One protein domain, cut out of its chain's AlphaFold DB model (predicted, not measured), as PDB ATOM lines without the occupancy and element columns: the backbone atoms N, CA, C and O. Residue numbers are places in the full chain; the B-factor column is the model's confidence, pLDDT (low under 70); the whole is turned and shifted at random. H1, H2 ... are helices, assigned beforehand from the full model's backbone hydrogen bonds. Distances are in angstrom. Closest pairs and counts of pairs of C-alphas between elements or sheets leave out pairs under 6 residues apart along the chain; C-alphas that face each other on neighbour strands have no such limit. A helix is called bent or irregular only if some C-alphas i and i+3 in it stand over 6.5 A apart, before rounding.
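This is residues 488 to 531 of the 531 residues of the protein "Hypothetical protein" of Symbiodinium sp. CCMP2456 (UniProt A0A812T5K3). One long helix, H1, makes one side of this small domain; after it the chain folds back so that the short helix H2 packs on the first half of H1, and the small helix H3 sits beyond H2, away from H1. Ahead of H1, residues 488 to 499 make a wide arc with no named element, which ends at the first residue of H1. The printed part has 44 residues with three named helices, in the order H1, H2, H3, and no named strand; the class is all helix, with 23 residues in the helices. The whole is compact, with a radius of gyration of the C-alphas of 9.9 A, and the C-alphas span 25 by 19 by 16 A, a rounded outline.

H1, residues 500 to 512, is the longest helix by residues and measures 18.5 A from first to last C-alpha. It begins with C-alpha 500 at (-15.627, 38.646, -1.794) and ends with C-alpha 512 at (-2.814, 25.317, -1.893). H2, residues 517 to 520, is 5.4 A long. H3, residues 524 to 529, is 8.9 A long and ends with C-alpha 529 at (-10.547, 42.288, 15.348). No helix is bent or irregular.

H1 and H2 touch, with 6 pairs of C-alphas within 8 A. H1 touches H2 with residues 501 to 506 alone. The closest C-alphas of the two helices are those of Ser 502 and Cys 519, 5.0 A apart, and the centres are 9.2 A apart. H2 and H3 are close but not clearly touching, with 2 pairs of C-alphas within 8 A. Their closest C-alphas are those of Tyr 520 and Leu 526, 5.8 A apart, and their centres are 10.0 A apart. H1 and H3 are apart. In H1 and H3 every pair of O i and N i+4 is within hydrogen-bond range; H2, with 4 residues, is too short for such a pair, and its one pair of O i and N i+3 is within range.

The two C-alphas farthest apart are those of Lys 511 and Arg 531, at 26.8 A, and the first and last printed C-alphas, those of Ser 488 and Arg 531, are 23.1 A apart. The printed part has no cut, and it ends at residue 531, the chain's last residue. The links from H1 to H2, with 4 residues, and from H2 to H3, with 3 residues, are both tight. The C-alphas of residues 488 to 499 lie 8 to 13 A from the mean of the C-alphas. The mean pLDDT of the printed part is 89.0; it is 93 in H1, 91 in H2 and 80 in H3, and one residue, 531, is under 70.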
ATOM      1  N   SER A 488      -5.234  23.493   7.613       87.25
ATOM      2  CA  SER A 488      -5.380  22.166   8.235       87.25
ATOM      3  C   SER A 488      -6.201  22.169   9.525       87.25
ATOM      4  O   SER A 488      -6.866  21.178   9.816       87.25
ATOM      5  N   ASP A 489      -6.162  23.278  10.261       86.44
ATOM      6  CA  ASP A 489      -6.827  23.457  11.550       86.44
ATOM      7  C   ASP A 489      -8.120  24.277  11.436       86.44
ATOM      8  O   ASP A 489      -8.865  24.367  12.410       86.44
ATOM      9  N   TYR A 490      -8.405  24.854  10.258       86.06
ATOM     10  CA  TYR A 490      -9.640  25.588   9.990       86.06
ATOM     11  C   TYR A 490     -10.839  24.702  10.370       86.06
ATOM     12  O   TYR A 490     -10.897  23.560   9.913       86.06
ATOM     13  N   PRO A 491     -11.774  25.143  11.220       86.94
ATOM     14  CA  PRO A 491     -12.795  24.238  11.744       86.94
ATOM     15  C   PRO A 491     -14.073  24.240  10.894       86.94
ATOM     16  O   PRO A 491     -14.784  23.235  10.843       86.94
ATOM     17  N   PHE A 492     -14.356  25.340  10.201       92.00
ATOM     18  CA  PHE A 492     -15.666  25.591   9.615       92.00
ATOM     19  C   PHE A 492     -15.875  24.886   8.269       92.00
ATOM     20  O   PHE A 492     -14.969  24.765   7.440       92.00
ATOM     21  N   LEU A 493     -17.106  24.413   8.055       94.19
ATOM     22  CA  LEU A 493     -17.603  23.930   6.763       94.19
ATOM     23  C   LEU A 493     -18.100  25.085   5.886       94.19
ATOM     24  O   LEU A 493     -18.052  24.990   4.662       94.19
ATOM     25  N   SER A 494     -18.579  26.149   6.524       94.88
ATOM     26  CA  SER A 494     -18.968  27.411   5.904       94.88
ATOM     27  C   SER A 494     -18.733  28.549   6.894       94.88
ATOM     28  O   SER A 494     -18.869  28.325   8.098       94.88
ATOM     29  N   GLN A 495     -18.376  29.732   6.404       93.44
ATOM     30  CA  GLN A 495     -18.151  30.925   7.219       93.44
ATOM     31  C   GLN A 495     -18.780  32.153   6.569       93.44
ATOM     32  O   GLN A 495     -18.497  32.451   5.409       93.44
ATOM     33  N   HIS A 496     -19.606  32.855   7.339       92.00
ATOM     34  CA  HIS A 496     -20.405  34.000   6.912       92.00
ATOM     35  C   HIS A 496     -19.703  35.358   7.157       92.00
ATOM     36  O   HIS A 496     -18.635  35.423   7.768       92.00
ATOM     37  N   GLN A 497     -20.301  36.451   6.661       91.19
ATOM     38  CA  GLN A 497     -19.861  37.847   6.823       91.19
ATOM     39  C   GLN A 497     -18.465  38.169   6.253       91.19
ATOM     40  O   GLN A 497     -17.728  39.024   6.765       91.19
ATOM     41  N   LEU A 498     -18.097  37.521   5.147       92.12
ATOM     42  CA  LEU A 498     -16.819  37.711   4.468       92.12
ATOM     43  C   LEU A 498     -16.932  38.655   3.269       92.12
ATOM     44  O   LEU A 498     -17.904  38.663   2.518       92.12
ATOM     45  N   SER A 499     -15.881  39.438   3.016       93.00
ATOM     46  CA  SER A 499     -15.778  40.132   1.734       93.00
ATOM     47  C   SER A 499     -15.520  39.130   0.603       93.00
ATOM     48  O   SER A 499     -14.917  38.074   0.804       93.00
ATOM     49  N   GLY A 500     -15.904  39.486  -0.625       92.44
ATOM     50  CA  GLY A 500     -15.627  38.646  -1.794       92.44
ATOM     51  C   GLY A 500     -14.131  38.366  -2.006       92.44
ATOM     52  O   GLY A 500     -13.753  37.302  -2.491       92.44
ATOM     53  N   GLU A 501     -13.262  39.298  -1.612       93.31
ATOM     54  CA  GLU A 501     -11.806  39.124  -1.653       93.31
ATOM     55  C   GLU A 501     -11.319  38.114  -0.605       93.31
ATOM     56  O   GLU A 501     -10.479  37.273  -0.925       93.31
ATOM     57  N   SER A 502     -11.889  38.137   0.608       94.31
ATOM     58  CA  SER A 502     -11.636  37.118   1.633       94.31
ATOM     59  C   SER A 502     -12.083  35.739   1.158       94.31
ATOM     60  O   SER A 502     -11.310  34.792   1.269       94.31
ATOM     61  N   ILE A 503     -13.273  35.626   0.555       95.62
ATOM     62  CA  ILE A 503     -13.786  34.369  -0.022       95.62
ATOM     63  C   ILE A 503     -12.816  33.826  -1.075       95.62
ATOM     64  O   ILE A 503     -12.429  32.660  -1.023       95.62
ATOM     65  N   ARG A 504     -12.360  34.677  -2.003       94.56
ATOM     66  CA  ARG A 504     -11.387  34.283  -3.030       94.56
ATOM     67  C   ARG A 504     -10.049  33.849  -2.427       94.56
ATOM     68  O   ARG A 504      -9.437  32.903  -2.915       94.56
ATOM     69  N   CYS A 505      -9.575  34.531  -1.389       95.12
ATOM     70  CA  CYS A 505      -8.350  34.145  -0.695       95.12
ATOM     71  C   CYS A 505      -8.501  32.786   0.003       95.12
ATOM     72  O   CYS A 505      -7.647  31.920  -0.174       95.12
ATOM     73  N   LEU A 506      -9.606  32.565   0.726       95.25
ATOM     74  CA  LEU A 506      -9.892  31.294   1.397       95.25
ATOM     75  C   LEU A 506     -10.007  30.137   0.403       95.25
ATOM     76  O   LEU A 506      -9.462  29.071   0.662       95.25
ATOM     77  N   HIS A 507     -10.618  30.368  -0.763       94.56
ATOM     78  CA  HIS A 507     -10.665  29.393  -1.858       94.56
ATOM     79  C   HIS A 507      -9.268  28.957  -2.323       94.56
ATOM     80  O   HIS A 507      -8.998  27.774  -2.519       94.56
ATOM     81  N   ARG A 508      -8.331  29.904  -2.452       93.75
ATOM     82  CA  ARG A 508      -6.933  29.581  -2.792       93.75
ATOM     83  C   ARG A 508      -6.244  28.811  -1.674       93.75
ATOM     84  O   ARG A 508      -5.585  27.812  -1.946       93.75
ATOM     85  N   VAL A 509      -6.443  29.233  -0.426       94.19
ATOM     86  CA  VAL A 509      -5.909  28.549   0.760       94.19
ATOM     87  C   VAL A 509      -6.466  27.126   0.892       94.19
ATOM     88  O   VAL A 509      -5.730  26.231   1.303       94.19
ATOM     89  N   GLU A 510      -7.715  26.871   0.491       91.88
ATOM     90  CA  GLU A 510      -8.288  25.519   0.446       91.88
ATOM     91  C   GLU A 510      -7.544  24.604  -0.534       91.88
ATOM     92  O   GLU A 510      -7.308  23.434  -0.221       91.88
ATOM     93  N   LYS A 511      -7.141  25.135  -1.694       88.19
ATOM     94  CA  LYS A 511      -6.428  24.384  -2.737       88.19
ATOM     95  C   LYS A 511      -4.942  24.194  -2.447       88.19
ATOM     96  O   LYS A 511      -4.401  23.118  -2.688       88.19
ATOM     97  N   GLU A 512      -4.279  25.245  -1.983       91.88
ATOM     98  CA  GLU A 512      -2.814  25.317  -1.893       91.88
ATOM     99  C   GLU A 512      -2.301  25.086  -0.462       91.88
ATOM    100  O   GLU A 512      -1.116  24.818  -0.252       91.88
ATOM    101  N   GLY A 513      -3.187  25.152   0.534       89.25
ATOM    102  CA  GLY A 513      -2.814  25.263   1.938       89.25
ATOM    103  C   GLY A 513      -2.330  26.672   2.292       89.25
ATOM    104  O   GLY A 513      -2.280  27.577   1.464       89.25
ATOM    105  N   GLY A 514      -1.979  26.878   3.561       90.94
ATOM    106  CA  GLY A 514      -1.488  28.165   4.059       90.94
ATOM    107  C   GLY A 514      -2.241  28.652   5.289       90.94
ATOM    108  O   GLY A 514      -2.962  27.890   5.934       90.94
ATOM    109  N   ARG A 515      -2.034  29.925   5.632       91.94
ATOM    110  CA  ARG A 515      -2.641  30.568   6.800       91.94
ATOM    111  C   ARG A 515      -3.942  31.271   6.435       91.94
ATOM    112  O   ARG A 515      -3.983  32.046   5.486       91.94
ATOM    113  N   VAL A 516      -4.972  31.032   7.236       91.50
ATOM    114  CA  VAL A 516      -6.324  31.574   7.051       91.50
ATOM    115  C   VAL A 516      -6.394  33.050   7.450       91.50
ATOM    116  O   VAL A 516      -7.053  33.844   6.782       91.50
ATOM    117  N   ASP A 517      -5.650  33.452   8.487       89.31
ATOM    118  CA  ASP A 517      -5.634  34.832   8.995       89.31
ATOM    119  C   ASP A 517      -5.183  35.862   7.948       89.31
ATOM    120  O   ASP A 517      -5.658  37.000   7.949       89.31
ATOM    121  N   ALA A 518      -4.348  35.446   6.991       90.31
ATOM    122  CA  ALA A 518      -3.935  36.286   5.873       90.31
ATOM    123  C   ALA A 518      -5.105  36.685   4.958       90.31
ATOM    124  O   ALA A 518      -5.028  37.717   4.300       90.31
ATOM    125  N   CYS A 519      -6.191  35.909   4.925       93.31
ATOM    126  CA  CYS A 519      -7.363  36.206   4.104       93.31
ATOM    127  C   CYS A 519      -8.305  37.211   4.759       93.31
ATOM    128  O   CYS A 519      -8.904  38.038   4.073       93.31
ATOM    129  N   TYR A 520      -8.401  37.202   6.087       91.31
ATOM    130  CA  TYR A 520      -9.315  38.072   6.828       91.31
ATOM    131  C   TYR A 520      -8.942  39.547   6.786       91.31
ATOM    132  O   TYR A 520      -9.795  40.402   7.020       91.31
ATOM    133  N   VAL A 521      -7.711  39.870   6.379       88.00
ATOM    134  CA  VAL A 521      -7.328  41.251   6.081       88.00
ATOM    135  C   VAL A 521      -8.233  41.864   5.017       88.00
ATOM    136  O   VAL A 521      -8.367  43.077   4.994       88.00
ATOM    137  N   HIS A 522      -8.883  41.095   4.147       88.62
ATOM    138  CA  HIS A 522      -9.767  41.646   3.121       88.62
ATOM    139  C   HIS A 522     -11.185  41.953   3.624       88.62
ATOM    140  O   HIS A 522     -11.952  42.614   2.922       88.62
ATOM    141  N   THR A 523     -11.540  41.536   4.840       87.69
ATOM    142  CA  THR A 523     -12.820  41.855   5.481       87.69
ATOM    143  C   THR A 523     -12.584  42.949   6.532       87.69
ATOM    144  O   THR A 523     -11.914  42.677   7.524       87.69
ATOM    145  N   PRO A 524     -13.097  44.187   6.358       84.12
ATOM    146  CA  PRO A 524     -12.735  45.321   7.217       84.12
ATOM    147  C   PRO A 524     -12.936  45.086   8.720       84.12
ATOM    148  O   PRO A 524     -12.017  45.337   9.492       84.12
ATOM    149  N   TRP A 525     -14.088  44.552   9.127       82.19
ATOM    150  CA  TRP A 525     -14.393  44.325  10.542       82.19
ATOM    151  C   TRP A 525     -13.538  43.195  11.148       82.19
ATOM    152  O   TRP A 525     -13.012  43.341  12.247       82.19
ATOM    153  N   LEU A 526     -13.281  42.112  10.401       81.25
ATOM    154  CA  LEU A 526     -12.349  41.057  10.828       81.25
ATOM    155  C   LEU A 526     -10.909  41.564  10.930       81.25
ATOM    156  O   LEU A 526     -10.187  41.201  11.854       81.25
ATOM    157  N   ARG A 527     -10.486  42.424   9.996       79.06
ATOM    158  CA  ARG A 527      -9.172  43.075  10.038       79.06
ATOM    159  C   ARG A 527      -9.010  43.899  11.316       79.06
ATOM    160  O   ARG A 527      -7.912  43.935  11.857       79.06
ATOM    161  N   GLU A 528     -10.065  44.574  11.768       79.75
ATOM    162  CA  GLU A 528     -10.052  45.335  13.021       79.75
ATOM    163  C   GLU A 528      -9.954  44.424  14.248       79.75
ATOM    164  O   GLU A 528      -9.185  44.742  15.146       79.75
ATOM    165  N   LEU A 529     -10.632  43.272  14.256       76.44
ATOM    166  CA  LEU A 529     -10.547  42.288  15.348       76.44
ATOM    167  C   LEU A 529      -9.189  41.571  15.449       76.44
ATOM    168  O   LEU A 529      -8.859  41.034  16.502       76.44
ATOM    169  N   LEU A 530      -8.419  41.523  14.358       70.38
ATOM    170  CA  LEU A 530      -7.096  40.887  14.304       70.38
ATOM    171  C   LEU A 530      -5.931  41.824  14.669       70.38
ATOM    172  O   LEU A 530      -4.788  41.364  14.720       70.38
ATOM    173  N   ARG A 531      -6.196  43.122  14.856       67.81
ATOM    174  CA  ARG A 531      -5.215  44.119  15.312       67.81
ATOM    175  C   ARG A 531      -5.195  44.194  16.829       67.81
ATOM    176  O   ARG A 531      -4.078  44.384  17.360       67.81
TER     177      ARG A 531